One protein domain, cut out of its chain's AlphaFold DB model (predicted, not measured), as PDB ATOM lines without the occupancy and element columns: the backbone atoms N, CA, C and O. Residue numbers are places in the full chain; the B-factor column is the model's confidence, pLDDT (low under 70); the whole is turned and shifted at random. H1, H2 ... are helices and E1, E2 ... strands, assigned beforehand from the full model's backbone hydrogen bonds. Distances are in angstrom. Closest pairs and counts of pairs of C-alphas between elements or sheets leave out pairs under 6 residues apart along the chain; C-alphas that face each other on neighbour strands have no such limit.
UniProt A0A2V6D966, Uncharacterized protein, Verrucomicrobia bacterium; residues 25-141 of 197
ATOM      1  N   LEU A  25     233.345 225.061 209.817       89.88
ATOM      2  CA  LEU A  25     232.154 224.211 209.828       89.88
ATOM      3  C   LEU A  25     232.001 223.437 211.143       89.88
ATOM      4  O   LEU A  25     230.873 223.102 211.485       89.88
ATOM      5  N   LEU A  26     233.085 223.194 211.896       87.62
ATOM      6  CA  LEU A  26     232.993 222.602 213.242       87.62
ATOM      7  C   LEU A  26     232.284 223.518 214.238       87.62
ATOM      8  O   LEU A  26     231.813 223.047 215.267       87.62
ATOM      9  N   ASP A  27     232.260 224.821 213.965       84.94
ATOM     10  CA  ASP A  27     231.625 225.798 214.840       84.94
ATOM     11  C   ASP A  27     230.152 226.034 214.490       84.94
ATOM     12  O   ASP A  27     229.345 226.322 215.370       84.94
ATOM     13  N   LEU A  28     229.802 225.894 213.208       84.56
ATOM     14  CA  LEU A  28     228.452 226.152 212.708       84.56
ATOM     15  C   LEU A  28     227.560 224.905 212.704       84.56
ATOM     16  O   LEU A  28     226.350 225.019 212.882       84.56
ATOM     17  N   PHE A  29     228.140 223.727 212.474       80.75
ATOM     18  CA  PHE A  29     227.381 222.501 212.264       80.75
ATOM     19  C   PHE A  29     227.651 221.472 213.356       80.75
ATOM     20  O   PHE A  29     228.788 221.230 213.758       80.75
ATOM     21  N   THR A  30     226.573 220.818 213.767       75.69
ATOM     22  CA  THR A  30     226.553 219.644 214.638       75.69
ATOM     23  C   THR A  30     225.796 218.530 213.922       75.69
ATOM     24  O   THR A  30     224.905 218.798 213.113       75.69
ATOM     25  N   VAL A  31     226.171 217.275 214.170       72.75
ATOM     26  CA  VAL A  31     225.405 216.108 213.700       72.75
ATOM     27  C   VAL A  31     224.206 215.790 214.594       72.75
ATOM     28  O   VAL A  31     223.374 214.978 214.200       72.75
ATOM     29  N   ASN A  32     224.125 216.398 215.780       71.62
ATOM     30  CA  ASN A  32     223.022 216.213 216.710       71.62
ATOM     31  C   ASN A  32     222.104 217.432 216.650       71.62
ATOM     32  O   ASN A  32     222.501 218.550 216.977       71.62
ATOM     33  N   GLU A  33     220.854 217.219 216.263       65.44
ATOM     34  CA  GLU A  33     219.823 218.235 216.424       65.44
ATOM     35  C   GLU A  33     219.449 218.300 217.910       65.44
ATOM     36  O   GLU A  33     218.933 217.337 218.478       65.44
ATOM     37  N   ASN A  34     219.745 219.423 218.567       63.19
ATOM     38  CA  ASN A  34     219.252 219.661 219.919       63.19
ATOM     39  C   ASN A  34     217.776 220.078 219.823       63.19
ATOM     40  O   ASN A  34     217.474 221.215 219.478       63.19
ATOM     41  N   ASP A  35     216.869 219.150 220.140       59.22
ATOM     42  CA  ASP A  35     215.401 219.330 220.154       59.22
ATOM     43  C   ASP A  35     214.907 220.260 221.289       59.22
ATOM     44  O   ASP A  35     213.716 220.484 221.498       59.22
ATOM     45  N   THR A  36     215.818 220.826 222.083       59.22
ATOM     46  CA  THR A  36     215.445 221.762 223.139       59.22
ATOM     47  C   THR A  36     215.193 223.141 222.540       59.22
ATOM     48  O   THR A  36     216.054 223.722 221.885       59.22
ATOM     49  N   ALA A  37     214.027 223.727 222.834       59.75
ATOM     50  CA  ALA A  37     213.675 225.093 222.420       59.75
ATOM     51  C   ALA A  37     214.686 226.165 222.893       59.75
ATOM     52  O   ALA A  37     214.670 227.292 222.405       59.75
ATOM     53  N   THR A  38     215.556 225.819 223.847       64.06
ATOM     54  CA  THR A  38     216.640 226.658 224.373       64.06
ATOM     55  C   THR A  38     217.987 226.436 223.676       64.06
ATOM     56  O   THR A  38     218.898 227.232 223.881       64.06
ATOM     57  N   GLY A  39     218.149 225.365 222.889       64.75
ATOM     58  CA  GLY A  39     219.417 224.992 222.253       64.75
ATOM     59  C   GLY A  39     220.514 224.537 223.228       64.75
ATOM     60  O   GLY A  39     221.677 224.443 222.835       64.75
ATOM     61  N   ILE A  40     220.174 224.272 224.495       66.75
ATOM     62  CA  ILE A  40     221.130 223.874 225.539       66.75
ATOM     63  C   ILE A  40     221.219 222.346 225.606       66.75
ATOM     64  O   ILE A  40     220.201 221.662 225.740       66.75
ATOM     65  N   GLN A  41     222.449 221.828 225.563       73.12
ATOM     66  CA  GLN A  41     222.778 220.409 225.698       73.12
ATOM     67  C   GLN A  41     223.594 220.174 226.973       73.12
ATOM     68  O   GLN A  41     224.643 220.787 227.176       73.12
ATOM     69  N   ALA A  42     223.121 219.270 227.832       73.00
ATOM     70  CA  ALA A  42     223.859 218.839 229.016       73.00
ATOM     71  C   ALA A  42     224.958 217.822 228.655       73.00
ATOM     72  O   ALA A  42     224.873 217.130 227.642       73.00
ATOM     73  N   GLY A  43     225.979 217.699 229.510       77.94
ATOM     74  CA  GLY A  43     227.034 216.685 229.361       77.94
ATOM     75  C   GLY A  43     228.128 217.017 228.340       77.94
ATOM     76  O   GLY A  43     228.932 216.150 228.010       77.94
ATOM     77  N   VAL A  44     228.186 218.260 227.855       85.31
ATOM     78  CA  VAL A  44     229.251 218.730 226.961       85.31
ATOM     79  C   VAL A  44     230.478 219.130 227.781       85.31
ATOM     80  O   VAL A  44     230.379 219.860 228.769       85.31
ATOM     81  N   VAL A  45     231.656 218.666 227.372       90.69
ATOM     82  CA  VAL A  45     232.921 218.916 228.068       90.69
ATOM     83  C   VAL A  45     233.545 220.226 227.592       90.69
ATOM     84  O   VAL A  45     233.615 220.513 226.399       90.69
ATOM     85  N   ASN A  46     234.049 221.031 228.526       90.75
ATOM     86  CA  ASN A  46     234.845 222.204 228.180       90.75
ATOM     87  C   ASN A  46     236.205 221.771 227.617       90.75
ATOM     88  O   ASN A  46     236.993 221.143 228.318       90.75
ATOM     89  N   LEU A  47     236.504 222.137 226.372       93.44
ATOM     90  CA  LEU A  47     237.760 221.805 225.689       93.44
ATOM     91  C   LEU A  47     238.966 222.578 226.248       93.44
ATOM     92  O   LEU A  47     240.105 222.161 226.059       93.44
ATOM     93  N   ASN A  48     238.717 223.669 226.972       92.94
ATOM     94  CA  ASN A  48     239.721 224.436 227.714       92.94
ATOM     95  C   ASN A  48     239.830 223.991 229.187       92.94
ATOM     96  O   ASN A  48     240.289 224.756 230.033       92.94
ATOM     97  N   THR A  49     239.356 222.788 229.521       91.44
ATOM     98  CA  THR A  49     239.493 222.213 230.865       91.44
ATOM     99  C   THR A  49     240.954 221.909 231.208       91.44
ATOM    100  O   THR A  49     241.758 221.585 230.339       91.44
ATOM    101  N   THR A  50     241.285 221.940 232.500       91.50
ATOM    102  CA  THR A  50     242.563 221.427 233.021       91.50
ATOM    103  C   THR A  50     242.525 219.920 233.292       91.50
ATOM    104  O   THR A  50     243.542 219.340 233.658       91.50
ATOM    105  N   GLN A  51     241.350 219.294 233.173       93.00
ATOM    106  CA  GLN A  51     241.132 217.879 233.469       93.00
ATOM    107  C   GLN A  51     241.269 217.048 232.191       93.00
ATOM    108  O   GLN A  51     240.449 217.160 231.279       93.00
ATOM    109  N   ASP A  52     242.277 216.186 232.127       95.06
ATOM    110  CA  ASP A  52     242.522 215.316 230.975       95.06
ATOM    111  C   ASP A  52     241.605 214.083 230.954       95.06
ATOM    112  O   ASP A  52     241.206 213.642 229.877       95.06
ATOM    113  N   ALA A  53     241.219 213.553 232.117       95.75
ATOM    114  CA  ALA A  53     240.439 212.321 232.224       95.75
ATOM    115  C   ALA A  53     239.104 212.339 231.441       95.75
ATOM    116  O   ALA A  53     238.856 211.379 230.706       95.75
ATOM    117  N   PRO A  54     238.266 213.399 231.494       94.06
ATOM    118  CA  PRO A  54     237.044 213.462 230.689       94.06
ATOM    119  C   PRO A  54     237.323 213.473 229.180       94.06
ATOM    120  O   PRO A  54     236.632 212.806 228.412       94.06
ATOM    121  N   LEU A  55     238.366 214.191 228.751       95.69
ATOM    122  CA  LEU A  55     238.775 214.241 227.347       95.69
ATOM    123  C   LEU A  55     239.302 212.875 226.887       95.69
ATOM    124  O   LEU A  55     238.905 212.388 225.831       95.69
ATOM    125  N   ALA A  56     240.141 212.223 227.694       96.44
ATOM    126  CA  ALA A  56     240.681 210.900 227.403       96.44
ATOM    127  C   ALA A  56     239.570 209.851 227.292       96.44
ATOM    128  O   ALA A  56     239.619 209.017 226.392       96.44
ATOM    129  N   ALA A  57     238.545 209.920 228.146       95.62
ATOM    130  CA  ALA A  57     237.389 209.030 228.080       95.62
ATOM    131  C   ALA A  57     236.610 209.199 226.764       95.62
ATOM    132  O   ALA A  57     236.329 208.207 226.088       95.62
ATOM    133  N   ILE A  58     236.323 210.440 226.350       95.06
ATOM    134  CA  ILE A  58     235.664 210.720 225.061       95.06
ATOM    135  C   ILE A  58     236.494 210.159 223.898       95.06
ATOM    136  O   ILE A  58     235.967 209.493 223.003       95.06
ATOM    137  N   LEU A  59     237.808 210.398 223.920       95.19
ATOM    138  CA  LEU A  59     238.710 209.937 222.873       95.19
ATOM    139  C   LEU A  59     238.803 208.407 222.827       95.19
ATOM    140  O   LEU A  59     238.681 207.837 221.747       95.19
ATOM    141  N   ALA A  60     238.938 207.736 223.974       95.69
ATOM    142  CA  ALA A  60     239.040 206.279 224.070       95.69
ATOM    143  C   ALA A  60     237.793 205.560 223.539       95.69
ATOM    144  O   ALA A  60     237.894 204.487 222.951       95.69
ATOM    145  N   HIS A  61     236.613 206.161 223.692       92.00
ATOM    146  CA  HIS A  61     235.358 205.611 223.175       92.00
ATOM    147  C   HIS A  61     235.038 206.034 221.735       92.00
ATOM    148  O   HIS A  61     233.993 205.664 221.197       92.00
ATOM    149  N   THR A  62     235.937 206.764 221.076       91.75
ATOM    150  CA  THR A  62     235.782 207.132 219.669       91.75
ATOM    151  C   THR A  62     236.300 206.029 218.755       91.75
ATOM    152  O   THR A  62     237.389 205.497 218.964       91.75
ATOM    153  N   VAL A  63     235.559 205.727 217.686       91.56
ATOM    154  CA  VAL A  63     236.028 204.835 216.614       91.56
ATOM    155  C   VAL A  63     237.191 205.498 215.874       91.56
ATOM    156  O   VAL A  63     237.011 206.502 215.173       91.56
ATOM    157  N   LEU A  64     238.386 204.928 216.041       91.12
ATOM    158  CA  LEU A  64     239.604 205.395 215.386       91.12
ATOM    159  C   LEU A  64     239.705 204.819 213.978       91.12
ATOM    160  O   LEU A  64     239.815 205.576 213.018       91.12
ATOM    161  N   ALA A  65     239.660 203.492 213.860       88.19
ATOM    162  CA  ALA A  65     239.696 202.808 212.578       88.19
ATOM    163  C   ALA A  65     238.326 202.207 212.287       88.19
ATOM    164  O   ALA A  65     237.819 201.377 213.041       88.19
ATOM    165  N   GLU A  66     237.743 202.647 211.182       79.00
ATOM    166  CA  GLU A  66     236.581 202.016 210.580       79.00
ATOM    167  C   GLU A  66     236.988 200.680 209.959       79.00
ATOM    168  O   GLU A  66     238.047 200.557 209.340       79.00
ATOM    169  N   GLY A  67     236.172 199.655 210.191       71.38
ATOM    170  CA  GLY A  67     236.400 198.358 209.578       71.38
ATOM    171  C   GLY A  67     236.317 198.433 208.054       71.38
ATOM    172  O   GLY A  67     235.662 199.319 207.508       71.38
ATOM    173  N   ILE A  68     236.976 197.506 207.360       67.38
ATOM    174  CA  ILE A  68     236.898 197.429 205.896       67.38
ATOM    175  C   ILE A  68     235.823 196.410 205.527       67.38
ATOM    176  O   ILE A  68     236.010 195.207 205.730       67.38
ATOM    177  N   ASP A  69     234.725 196.887 204.946       54.88
ATOM    178  CA  ASP A  69     233.701 196.018 204.373       54.88
ATOM    179  C   ASP A  69     234.274 195.296 203.137       54.88
ATOM    180  O   ASP A  69     234.799 195.927 202.217       54.88
ATOM    181  N   GLY A  70     234.240 193.959 203.138       58.16
ATOM    182  CA  GLY A  70     234.816 193.122 202.073       58.16
ATOM    183  C   GLY A  70     236.296 192.745 202.233       58.16
ATOM    184  O   GLY A  70     236.880 192.175 201.309       58.16
ATOM    185  N   ALA A  71     236.920 193.018 203.383       59.59
ATOM    186  CA  ALA A  71     238.279 192.550 203.655       59.59
ATOM    187  C   ALA A  71     238.363 191.013 203.732       59.59
ATOM    188  O   ALA A  71     237.562 190.350 204.394       59.59
ATOM    189  N   VAL A  72     239.375 190.444 203.068       57.19
ATOM    190  CA  VAL A  72     239.719 189.022 203.184       57.19
ATOM    191  C   VAL A  72     240.204 188.752 204.610       57.19
ATOM    192  O   VAL A  72     241.041 189.480 205.132       57.19
ATOM    193  N   SER A  73     239.624 187.730 205.235       63.34
ATOM    194  CA  SER A  73     239.689 187.449 206.672       63.34
ATOM    195  C   SER A  73     241.100 187.514 207.305       63.34
ATOM    196  O   SER A  73     242.044 186.979 206.716       63.34
ATOM    197  N   PRO A  74     241.239 188.059 208.534       56.66
ATOM    198  CA  PRO A  74     240.171 188.658 209.333       56.66
ATOM    199  C   PRO A  74     239.813 190.048 208.804       56.66
ATOM    200  O   PRO A  74     240.681 190.904 208.638       56.66
ATOM    201  N   ALA A  75     238.520 190.272 208.547       60.09
ATOM    202  CA  ALA A  75     238.035 191.604 208.229       60.09
ATOM    203  C   ALA A  75     238.371 192.523 209.407       60.09
ATOM    204  O   ALA A  75     238.118 192.170 210.560       60.09
ATOM    205  N   ALA A  76     238.992 193.670 209.131       68.12
ATOM    206  CA  ALA A  76     239.259 194.648 210.171       68.12
ATOM    207  C   ALA A  76     237.909 195.082 210.757       68.12
ATOM    208  O   ALA A  76     237.087 195.637 210.035       68.12
ATOM    209  N   SER A  77     237.658 194.792 212.032       75.31
ATOM    210  CA  SER A  77     236.488 195.310 212.743       75.31
ATOM    211  C   SER A  77     236.717 196.774 213.121       75.31
ATOM    212  O   SER A  77     237.868 197.157 213.366       75.31
ATOM    213  N   PRO A  78     235.652 197.591 213.233       86.88
ATOM    214  CA  PRO A  78     235.760 198.914 213.827       86.88
ATOM    215  C   PRO A  78     236.454 198.826 215.187       86.88
ATOM    216  O   PRO A  78     236.079 197.997 216.020       86.88
ATOM    217  N   SER A  79     237.470 199.656 215.403       89.62
ATOM    218  CA  SER A  79     238.236 199.651 216.650       89.62
ATOM    219  C   SER A  79     238.213 201.021 217.327       89.62
ATOM    220  O   SER A  79     238.359 202.053 216.655       89.62
ATOM    221  N   PRO A  80     238.004 201.051 218.656       93.44
ATOM    222  CA  PRO A  80     238.089 202.280 219.424       93.44
ATOM    223  C   PRO A  80     239.533 202.787 219.472       93.44
ATOM    224  O   PRO A  80     240.484 202.026 219.266       93.44
ATOM    225  N   MET A  81     239.709 204.068 219.778       93.62
ATOM    226  CA  MET A  81     241.028 204.616 220.060       93.62
ATOM    227  C   MET A  81     241.612 203.938 221.309       93.62
ATOM    228  O   MET A  81     241.001 203.984 222.377       93.62
ATOM    229  N   PRO A  82     242.808 203.334 221.233       93.38
ATOM    230  CA  PRO A  82     243.439 202.754 222.410       93.38
ATOM    231  C   PRO A  82     243.738 203.821 223.468       93.38
ATOM    232  O   PRO A  82     244.145 204.932 223.127       93.38
ATOM    233  N   ASN A  83     243.659 203.467 224.755       95.00
ATOM    234  CA  ASN A  83     244.028 204.368 225.860       95.00
ATOM    235  C   ASN A  83     245.466 204.905 225.738       95.00
ATOM    236  O   ASN A  83     245.742 206.045 226.097       95.00
ATOM    237  N   THR A  84     246.373 204.115 225.154       94.00
ATOM    238  CA  THR A  84     247.759 204.518 224.859       94.00
ATOM    239  C   THR A  84     247.868 205.658 223.843       94.00
ATOM    240  O   THR A  84     248.925 206.268 223.738       94.00
ATOM    241  N   SER A  85     246.799 205.958 223.103       94.12
ATOM    242  CA  SER A  85     246.673 207.127 222.224       94.12
ATOM    243  C   SER A  85     245.720 208.176 222.810       94.12
ATOM    244  O   SER A  85     246.036 209.363 222.815       94.12
ATOM    245  N   ALA A  86     244.584 207.755 223.370       95.81
ATOM    246  CA  ALA A  86     243.578 208.664 223.911       95.81
ATOM    247  C   ALA A  86     244.106 209.524 225.071       95.81
ATOM    248  O   ALA A  86     243.912 210.741 225.056       95.81
ATOM    249  N   THR A  87     244.821 208.929 226.035       96.50
ATOM    250  CA  THR A  87     245.366 209.676 227.180       96.50
ATOM    251  C   THR A  87     246.416 210.701 226.738       96.50
ATOM    252  O   THR A  87     246.221 211.879 227.030       96.50
ATOM    253  N   PRO A  88     247.463 210.350 225.958       96.00
ATOM    254  CA  PRO A  88     248.419 211.354 225.486       96.00
ATOM    255  C   PRO A  88     247.792 212.443 224.606       96.00
ATOM    256  O   PRO A  88     248.198 213.604 224.684       96.00
ATOM    257  N   ALA A  89     246.785 212.104 223.790       95.19
ATOM    258  CA  ALA A  89     246.067 213.094 222.992       95.19
ATOM    259  C   ALA A  89     245.318 214.085 223.897       95.19
ATOM    260  O   ALA A  89     245.484 215.292 223.736       95.19
ATOM    261  N   ALA A  90     244.585 213.607 224.903       96.12
ATOM    262  CA  ALA A  90     243.924 214.470 225.881       96.12
ATOM    263  C   ALA A  90     244.917 215.375 226.630       96.12
ATOM    264  O   ALA A  90     244.725 216.590 226.675       96.12
ATOM    265  N   THR A  91     246.026 214.819 227.131       96.00
ATOM    266  CA  THR A  91     247.071 215.590 227.825       96.00
ATOM    267  C   THR A  91     247.668 216.680 226.930       96.00
ATOM    268  O   THR A  91     247.883 217.809 227.375       96.00
ATOM    269  N   SER A  92     247.911 216.380 225.651       95.00
ATOM    270  CA  SER A  92     248.437 217.374 224.706       95.00
ATOM    271  C   SER A  92     247.439 218.494 224.397       95.00
ATOM    272  O   SER A  92     247.864 219.632 224.205       95.00
ATOM    273  N   LEU A  93     246.129 218.209 224.403       94.75
ATOM    274  CA  LEU A  93     245.103 219.242 224.263       94.75
ATOM    275  C   LEU A  93     245.111 220.173 225.474       94.75
ATOM    276  O   LEU A  93     245.226 221.377 225.292       94.75
ATOM    277  N   VAL A  94     245.082 219.620 226.691       95.75
ATOM    278  CA  VAL A  94     245.160 220.405 227.938       95.75
ATOM    279  C   VAL A  94     246.430 221.262 227.970       95.75
ATOM    280  O   VAL A  94     246.394 222.438 228.323       95.75
ATOM    281  N   THR A  95     247.561 220.698 227.541       95.00
ATOM    282  CA  THR A  95     248.829 221.437 227.455       95.00
ATOM    283  C   THR A  95     248.722 222.597 226.464       95.00
ATOM    284  O   THR A  95     249.075 223.726 226.806       95.00
ATOM    285  N   ALA A  96     248.189 222.354 225.263       93.38
ATOM    286  CA  ALA A  96     248.009 223.392 224.253       93.38
ATOM    287  C   ALA A  96     247.081 224.512 224.754       93.38
ATOM    288  O   ALA A  96     247.451 225.689 224.710       93.38
ATOM    289  N   THR A  97     245.922 224.159 225.316       94.19
ATOM    290  CA  THR A  97     244.915 225.130 225.768       94.19
ATOM    291  C   THR A  97     245.316 225.890 227.026       94.19
ATOM    292  O   THR A  97     244.861 227.018 227.214       94.19
ATOM    293  N   SER A  98     246.230 225.348 227.840       92.31
ATOM    294  CA  SER A  98     246.819 226.077 228.973       92.31
ATOM    295  C   SER A  98     247.649 227.293 228.536       92.31
ATOM    296  O   SER A  98     247.728 228.281 229.263       92.31
ATOM    297  N   THR A  99     248.240 227.241 227.335       91.50
ATOM    298  CA  THR A  99     249.041 228.340 226.768       91.50
ATOM    299  C   THR A  99     248.211 229.273 225.892       91.50
ATOM    300  O   THR A  99     248.384 230.489 225.942       91.50
ATOM    301  N   ALA A 100     247.294 228.706 225.109       91.19
ATOM    302  CA  ALA A 100     246.419 229.428 224.201       91.19
ATOM    303  C   ALA A 100     245.041 228.744 224.188       91.19
ATOM    304  O   ALA A 100     244.851 227.769 223.456       91.19
ATOM    305  N   PRO A 101     244.075 229.222 224.996       91.31
ATOM    306  CA  PRO A 101     242.735 228.651 225.020       91.31
ATOM    307  C   PRO A 101     242.089 228.691 223.634       91.31
ATOM    308  O   PRO A 101     242.140 229.726 222.960       91.31
ATOM    309  N   LEU A 102     241.427 227.602 223.244       92.06
ATOM    310  CA  LEU A 102     240.617 227.563 222.028       92.06
ATOM    311  C   LEU A 102     239.508 228.609 222.147       92.06
ATOM    312  O   LEU A 102     238.796 228.649 223.158       92.06
ATOM    313  N   GLN A 103     239.358 229.447 221.129       89.62
ATOM    314  CA  GLN A 103     238.301 230.455 221.080       89.62
ATOM    315  C   GLN A 103     237.009 229.836 220.548       89.62
ATOM    316  O   GLN A 103     235.920 230.097 221.060       89.62
ATOM    317  N   ASN A 104     237.130 228.959 219.555       89.69
ATOM    318  CA  ASN A 104     236.015 228.258 218.930       89.69
ATOM    319  C   ASN A 104     236.422 226.826 218.546       89.69
ATOM    320  O   ASN A 104     237.579 226.423 218.680       89.69
ATOM    321  N   LYS A 105     235.461 226.038 218.055       89.88
ATOM    322  CA  LYS A 105     235.709 224.645 217.653       89.88
ATOM    323  C   LYS A 105     236.575 224.516 216.396       89.88
ATOM    324  O   LYS A 105     237.166 223.459 216.196       89.88
ATOM    325  N   ALA A 106     236.696 225.556 215.567       89.75
ATOM    326  CA  ALA A 106     237.563 225.527 214.388       89.75
ATOM    327  C   ALA A 106     239.048 225.423 214.773       89.75
ATOM    328  O   ALA A 106     239.820 224.774 214.064       89.75
ATOM    329  N   ASP A 107     239.429 225.963 215.936       90.75
ATOM    330  CA  ASP A 107     240.792 225.867 216.469       90.75
ATOM    331  C   ASP A 107     241.221 224.410 216.745       90.75
ATOM    332  O   ASP A 107     242.418 224.108 216.743       90.75
ATOM    333  N   LEU A 108     240.270 223.472 216.896       90.81
ATOM    334  CA  LEU A 108     240.577 222.042 217.026       90.81
ATOM    335  C   LEU A 108     241.328 221.503 215.811       90.81
ATOM    336  O   LEU A 108     242.201 220.659 215.978       90.81
ATOM    337  N   ALA A 109     241.030 221.971 214.599       89.81
ATOM    338  CA  ALA A 109     241.702 221.477 213.401       89.81
ATOM    339  C   ALA A 109     243.192 221.854 213.379       89.81
ATOM    340  O   ALA A 109     244.025 221.049 212.960       89.81
ATOM    341  N   ASN A 110     243.543 223.039 213.894       89.81
ATOM    342  CA  ASN A 110     244.937 223.453 214.066       89.81
ATOM    343  C   ASN A 110     245.654 222.560 215.072       89.81
ATOM    344  O   ASN A 110     246.783 222.138 214.822       89.81
ATOM    345  N   TRP A 111     244.994 222.246 216.185       91.75
ATOM    346  CA  TRP A 111     245.521 221.289 217.145       91.75
ATOM    347  C   TRP A 111     245.723 219.920 216.477       91.75
ATOM    348  O   TRP A 111     246.864 219.475 216.398       91.75
ATOM    349  N   ILE A 112     244.683 219.320 215.879       91.38
ATOM    350  CA  ILE A 112     244.722 218.009 215.192       91.38
ATOM    351  C   ILE A 112     245.853 217.934 214.162       91.38
ATOM    352  O   ILE A 112     246.571 216.937 214.118       91.38
ATOM    353  N   ALA A 113     246.040 218.977 213.351       89.25
ATOM    354  CA  ALA A 113     247.081 219.011 212.327       89.25
ATOM    355  C   ALA A 113     248.509 218.922 212.898       89.25
ATOM    356  O   ALA A 113     249.413 218.453 212.207       89.25
ATOM    357  N   ASN A 114     248.706 219.347 214.150       87.06
ATOM    358  CA  ASN A 114     249.989 219.332 214.853       87.06
ATOM    359  C   ASN A 114     250.094 218.196 215.889       87.06
ATOM    360  O   ASN A 114     251.071 218.129 216.636       87.06
ATOM    361  N   GLN A 115     249.113 217.290 215.941       85.62
ATOM    362  CA  GLN A 115     249.102 216.208 216.917       85.62
ATOM    363  C   GLN A 115     250.109 215.107 216.595       85.62
ATOM    364  O   GLN A 115     250.054 214.464 215.550       85.62
ATOM    365  N   ALA A 116     250.981 214.814 217.563       85.50
ATOM    366  CA  ALA A 116     251.982 213.756 217.438       85.50
ATOM    367  C   ALA A 116     251.404 212.338 217.619       85.50
ATOM    368  O   ALA A 116     251.987 211.371 217.136       85.50
ATOM    369  N   VAL A 117     250.265 212.206 218.310       87.31
ATOM    370  CA  VAL A 117     249.658 210.904 218.636       87.31
ATOM    371  C   VAL A 117     249.047 210.237 217.406       87.31
ATOM    372  O   VAL A 117     249.255 209.049 217.176       87.31
ATOM    373  N   LEU A 118     248.310 211.006 216.599       83.31
ATOM    374  CA  LEU A 118     247.747 210.555 215.328       83.31
ATOM    375  C   LEU A 118     248.534 211.200 214.188       83.31
ATOM    376  O   LEU A 118     248.093 212.165 213.566       83.31
ATOM    377  N   GLY A 119     249.738 210.678 213.962       71.25
ATOM    378  CA  GLY A 119     250.673 211.232 212.989       71.25
ATOM    379  C   GLY A 119     250.139 211.234 211.552       71.25
ATOM    380  O   GLY A 119     249.216 210.502 211.196       71.25
ATOM    381  N   ALA A 120     250.777 212.032 210.692       73.62
ATOM    382  CA  ALA A 120     250.414 212.194 209.278       73.62
ATOM    383  C   ALA A 120     250.479 210.904 208.431       73.62
ATOM    384  O   ALA A 120     250.011 210.899 207.297       73.62
ATOM    385  N   THR A 121     251.053 209.823 208.966       81.06
ATOM    386  CA  THR A 121     251.111 208.501 208.329       81.06
ATOM    387  C   THR A 121     249.801 207.723 208.433       81.06
ATOM    388  O   THR A 121     249.585 206.801 207.648       81.06
ATOM    389  N   LEU A 122     248.924 208.075 209.380       86.12
ATOM    390  CA  LEU A 122     247.605 207.465 209.485       86.12
ATOM    391  C   LEU A 122     246.672 208.001 208.389       86.12
ATOM    392  O   LEU A 122     246.755 209.183 208.030       86.12
ATOM    393  N   PRO A 123     245.731 207.176 207.893       87.94
ATOM    394  CA  PRO A 123     244.691 207.639 206.988       87.94
ATOM    395  C   PRO A 123     243.963 208.862 207.548       87.94
ATOM    396  O   PRO A 123     243.696 208.954 208.749       87.94
ATOM    397  N   LYS A 124     243.590 209.788 206.657       87.62
ATOM    398  CA  LYS A 124     242.834 211.002 207.003       87.62
ATOM    399  C   LYS A 124     241.641 210.693 207.913       87.62
ATOM    400  O   LYS A 124     241.460 211.364 208.923       87.62
ATOM    401  N   THR A 125     240.884 209.644 207.596       86.81
ATOM    402  CA  THR A 125     239.688 209.265 208.352       86.81
ATOM    403  C   THR A 125     239.996 208.915 209.805       86.81
ATOM    404  O   THR A 125     239.214 209.282 210.681       86.81
ATOM    405  N   GLN A 126     241.152 208.313 210.091       89.88
ATOM    406  CA  GLN A 126     241.590 208.019 211.455       89.88
ATOM    407  C   GLN A 126     242.049 209.282 212.190       89.88
ATOM    408  O   GLN A 126     241.672 209.497 213.338       89.88
ATOM    409  N   ARG A 127     242.802 210.171 211.531       89.94
ATOM    410  CA  ARG A 127     243.242 211.440 212.148       89.94
ATOM    411  C   ARG A 127     242.060 212.330 212.535       89.94
ATOM    412  O   ARG A 127     242.037 212.919 213.612       89.94
ATOM    413  N   GLU A 128     241.036 212.366 211.689       90.19
ATOM    414  CA  GLU A 128     239.810 213.133 211.932       90.19
ATOM    415  C   GLU A 128     238.863 212.478 212.949       90.19
ATOM    416  O   GLU A 128     237.815 213.051 213.257       90.19
ATOM    417  N   ALA A 129     239.225 211.325 213.531       91.00
ATOM    418  CA  ALA A 129     238.514 210.769 214.682       91.00
ATOM    419  C   ALA A 129     238.477 211.769 215.844       91.00
ATOM    420  O   ALA A 129     237.439 211.923 216.477       91.00
ATOM    421  N   LEU A 130     239.558 212.529 216.050       91.81
ATOM    422  CA  LEU A 130     239.620 213.591 217.057       91.81
ATOM    423  C   LEU A 130     238.573 214.686 216.811       91.81
ATOM    424  O   LEU A 130     237.880 215.096 217.739       91.81
ATOM    425  N   ALA A 131     238.411 215.117 215.554       91.19
ATOM    426  CA  ALA A 131     237.403 216.110 215.183       91.19
ATOM    427  C   ALA A 131     235.982 215.572 215.401       91.19
ATOM    428  O   ALA A 131     235.115 216.300 215.875       91.19
ATOM    429  N   ARG A 132     235.739 214.290 215.091       88.75
ATOM    430  CA  ARG A 132     234.437 213.645 215.335       88.75
ATOM    431  C   ARG A 132     234.130 213.510 216.826       88.75
ATOM    432  O   ARG A 132     232.997 213.744 217.224       88.75
ATOM    433  N   ALA A 133     235.132 213.165 217.628       91.12
ATOM    434  CA  ALA A 133     235.001 213.003 219.068       91.12
ATOM    435  C   ALA A 133     234.684 214.330 219.769       91.12
ATOM    436  O   ALA A 133     233.723 214.432 220.528       91.12
ATOM    437  N   LEU A 134     235.501 215.350 219.500       91.56
ATOM    438  CA  LEU A 134     235.506 216.601 220.257       91.56
ATOM    439  C   LEU A 134     234.629 217.691 219.638       91.56
ATOM    440  O   LEU A 134     234.202 218.593 220.353       91.56
ATOM    441  N   GLY A 135     234.336 217.614 218.338       88.81
ATOM    442  CA  GLY A 135     233.470 218.585 217.667       88.81
ATOM    443  C   GLY A 135     232.055 218.604 218.247       88.81
ATOM    444  O   GLY A 135     231.470 219.670 218.393       88.81
ATOM    445  N   GLU A 136     231.537 217.445 218.657       81.94
ATOM    446  CA  GLU A 136     230.191 217.315 219.231       81.94
ATOM    447  C   GLU A 136     230.197 217.389 220.756       81.94
ATOM    448  O   GLU A 136     229.456 218.163 221.351       81.94
ATOM    449  N   ASN A 137     231.077 216.617 221.396       87.75
ATOM    450  CA  ASN A 137     231.099 216.475 222.854       87.75
ATOM    451  C   ASN A 137     231.872 217.597 223.562       87.75
ATOM    452  O   ASN A 137     231.984 217.586 224.786       87.75
ATOM    453  N   GLY A 138     232.438 218.535 222.802       89.38
ATOM    454  CA  GLY A 138     233.231 219.646 223.298       89.38
ATOM    455  C   GLY A 138     232.542 221.001 223.150       89.38
ATOM    456  O   GLY A 138     231.762 221.226 222.226       89.38
ATOM    457  N   GLN A 139     232.895 221.946 224.016       88.06
ATOM    458  CA  GLN A 139     232.607 223.373 223.865       88.06
ATOM    459  C   GLN A 139     233.846 224.213 224.197       88.06
ATOM    460  O   GLN A 139     234.786 223.724 224.814       88.06
ATOM    461  N   THR A 140     233.848 225.483 223.790       89.25
ATOM    462  CA  THR A 140     234.868 226.476 224.192       89.25
ATOM    463  C   THR A 140     234.259 227.740 224.805       89.25
ATOM    464  O   THR A 140     234.989 228.621 225.268       89.25
ATOM    465  N   ARG A 141     232.922 227.849 224.772       84.62
ATOM    466  CA  ARG A 141     232.180 229.101 224.962       84.62
ATOM    467  C   ARG A 141     231.709 229.356 226.385       84.62
ATOM    468  O   ARG A 141     231.395 230.491 226.681       84.62
TER     469      ARG A 141
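AT A GLANCE: This is residues 25 to 141 of the 197 residues of an uncharacterized protein of Verrucomicrobia bacterium (UniProt A0A2V6D966). A small helical body has H6 in its middle, with H2 and H4 packed on it and the longest helix, H3, crossing over H2. Two long loops leave this body: residues 34 to 40 stick out, and residues 66 to 82 reach out and fold back. The 117 printed residues, mostly helix by class but under half in named elements, hold H1, H2, E1, H3, H4, H5 and H6 in that order. The whole is compact, with a radius of gyration of the C-alphas of 15.0 A and spans of 48 by 35 by 24 A.

HOW THE PARTS SIT: H3, residues 83 to 99, touches H2, residues 52 to 60, at a steep tilt of 45 degrees, opposite ways; their closest C-alphas, Ala 56 and Thr 87, are 4.8 A apart. H2 touches H6, residues 129 to 137, at a steep tilt of 60 degrees, opposite ways; the closest C-alphas are Leu 59 and Ala 133, 6.1 A. H6 touches H4, residues 107 to 113, at a shallow tilt of 17 degrees, opposite ways; the closest C-alphas are Leu 108 and Ala 131, 7.0 A. H3 and H6 are apart. H1, residues 25 to 28, is near H4. H5, residues 124 to 127, and H6 meet only through their link. E1, residues 63 to 65, pairs with no named strand; it pairs antiparallel with residues 79 to 80. In H2 and H4 every O i to N i+4 pair is within hydrogen-bond range, in H3 11 of 13 and in H6 3 of 5; H1 and H5 are too short for one.

IN THESE COORDINATES: H1 begins at C-alpha 25, (232.154, 224.211, 209.828). H3 is 24.5 A long, H6 12.4 A, H2 11.9 A and H4 10.2 A. H6 ends at C-alpha 137, (231.099, 216.475, 222.854).

THE WHOLE: The C-alphas farthest apart, Thr 38 and Val 72, are 49.0 A apart. The printed part has no cut. The links H1 to H2 and E1 to H3 are long. Residues 33 to 40 and 68 to 76 have pLDDT under 70.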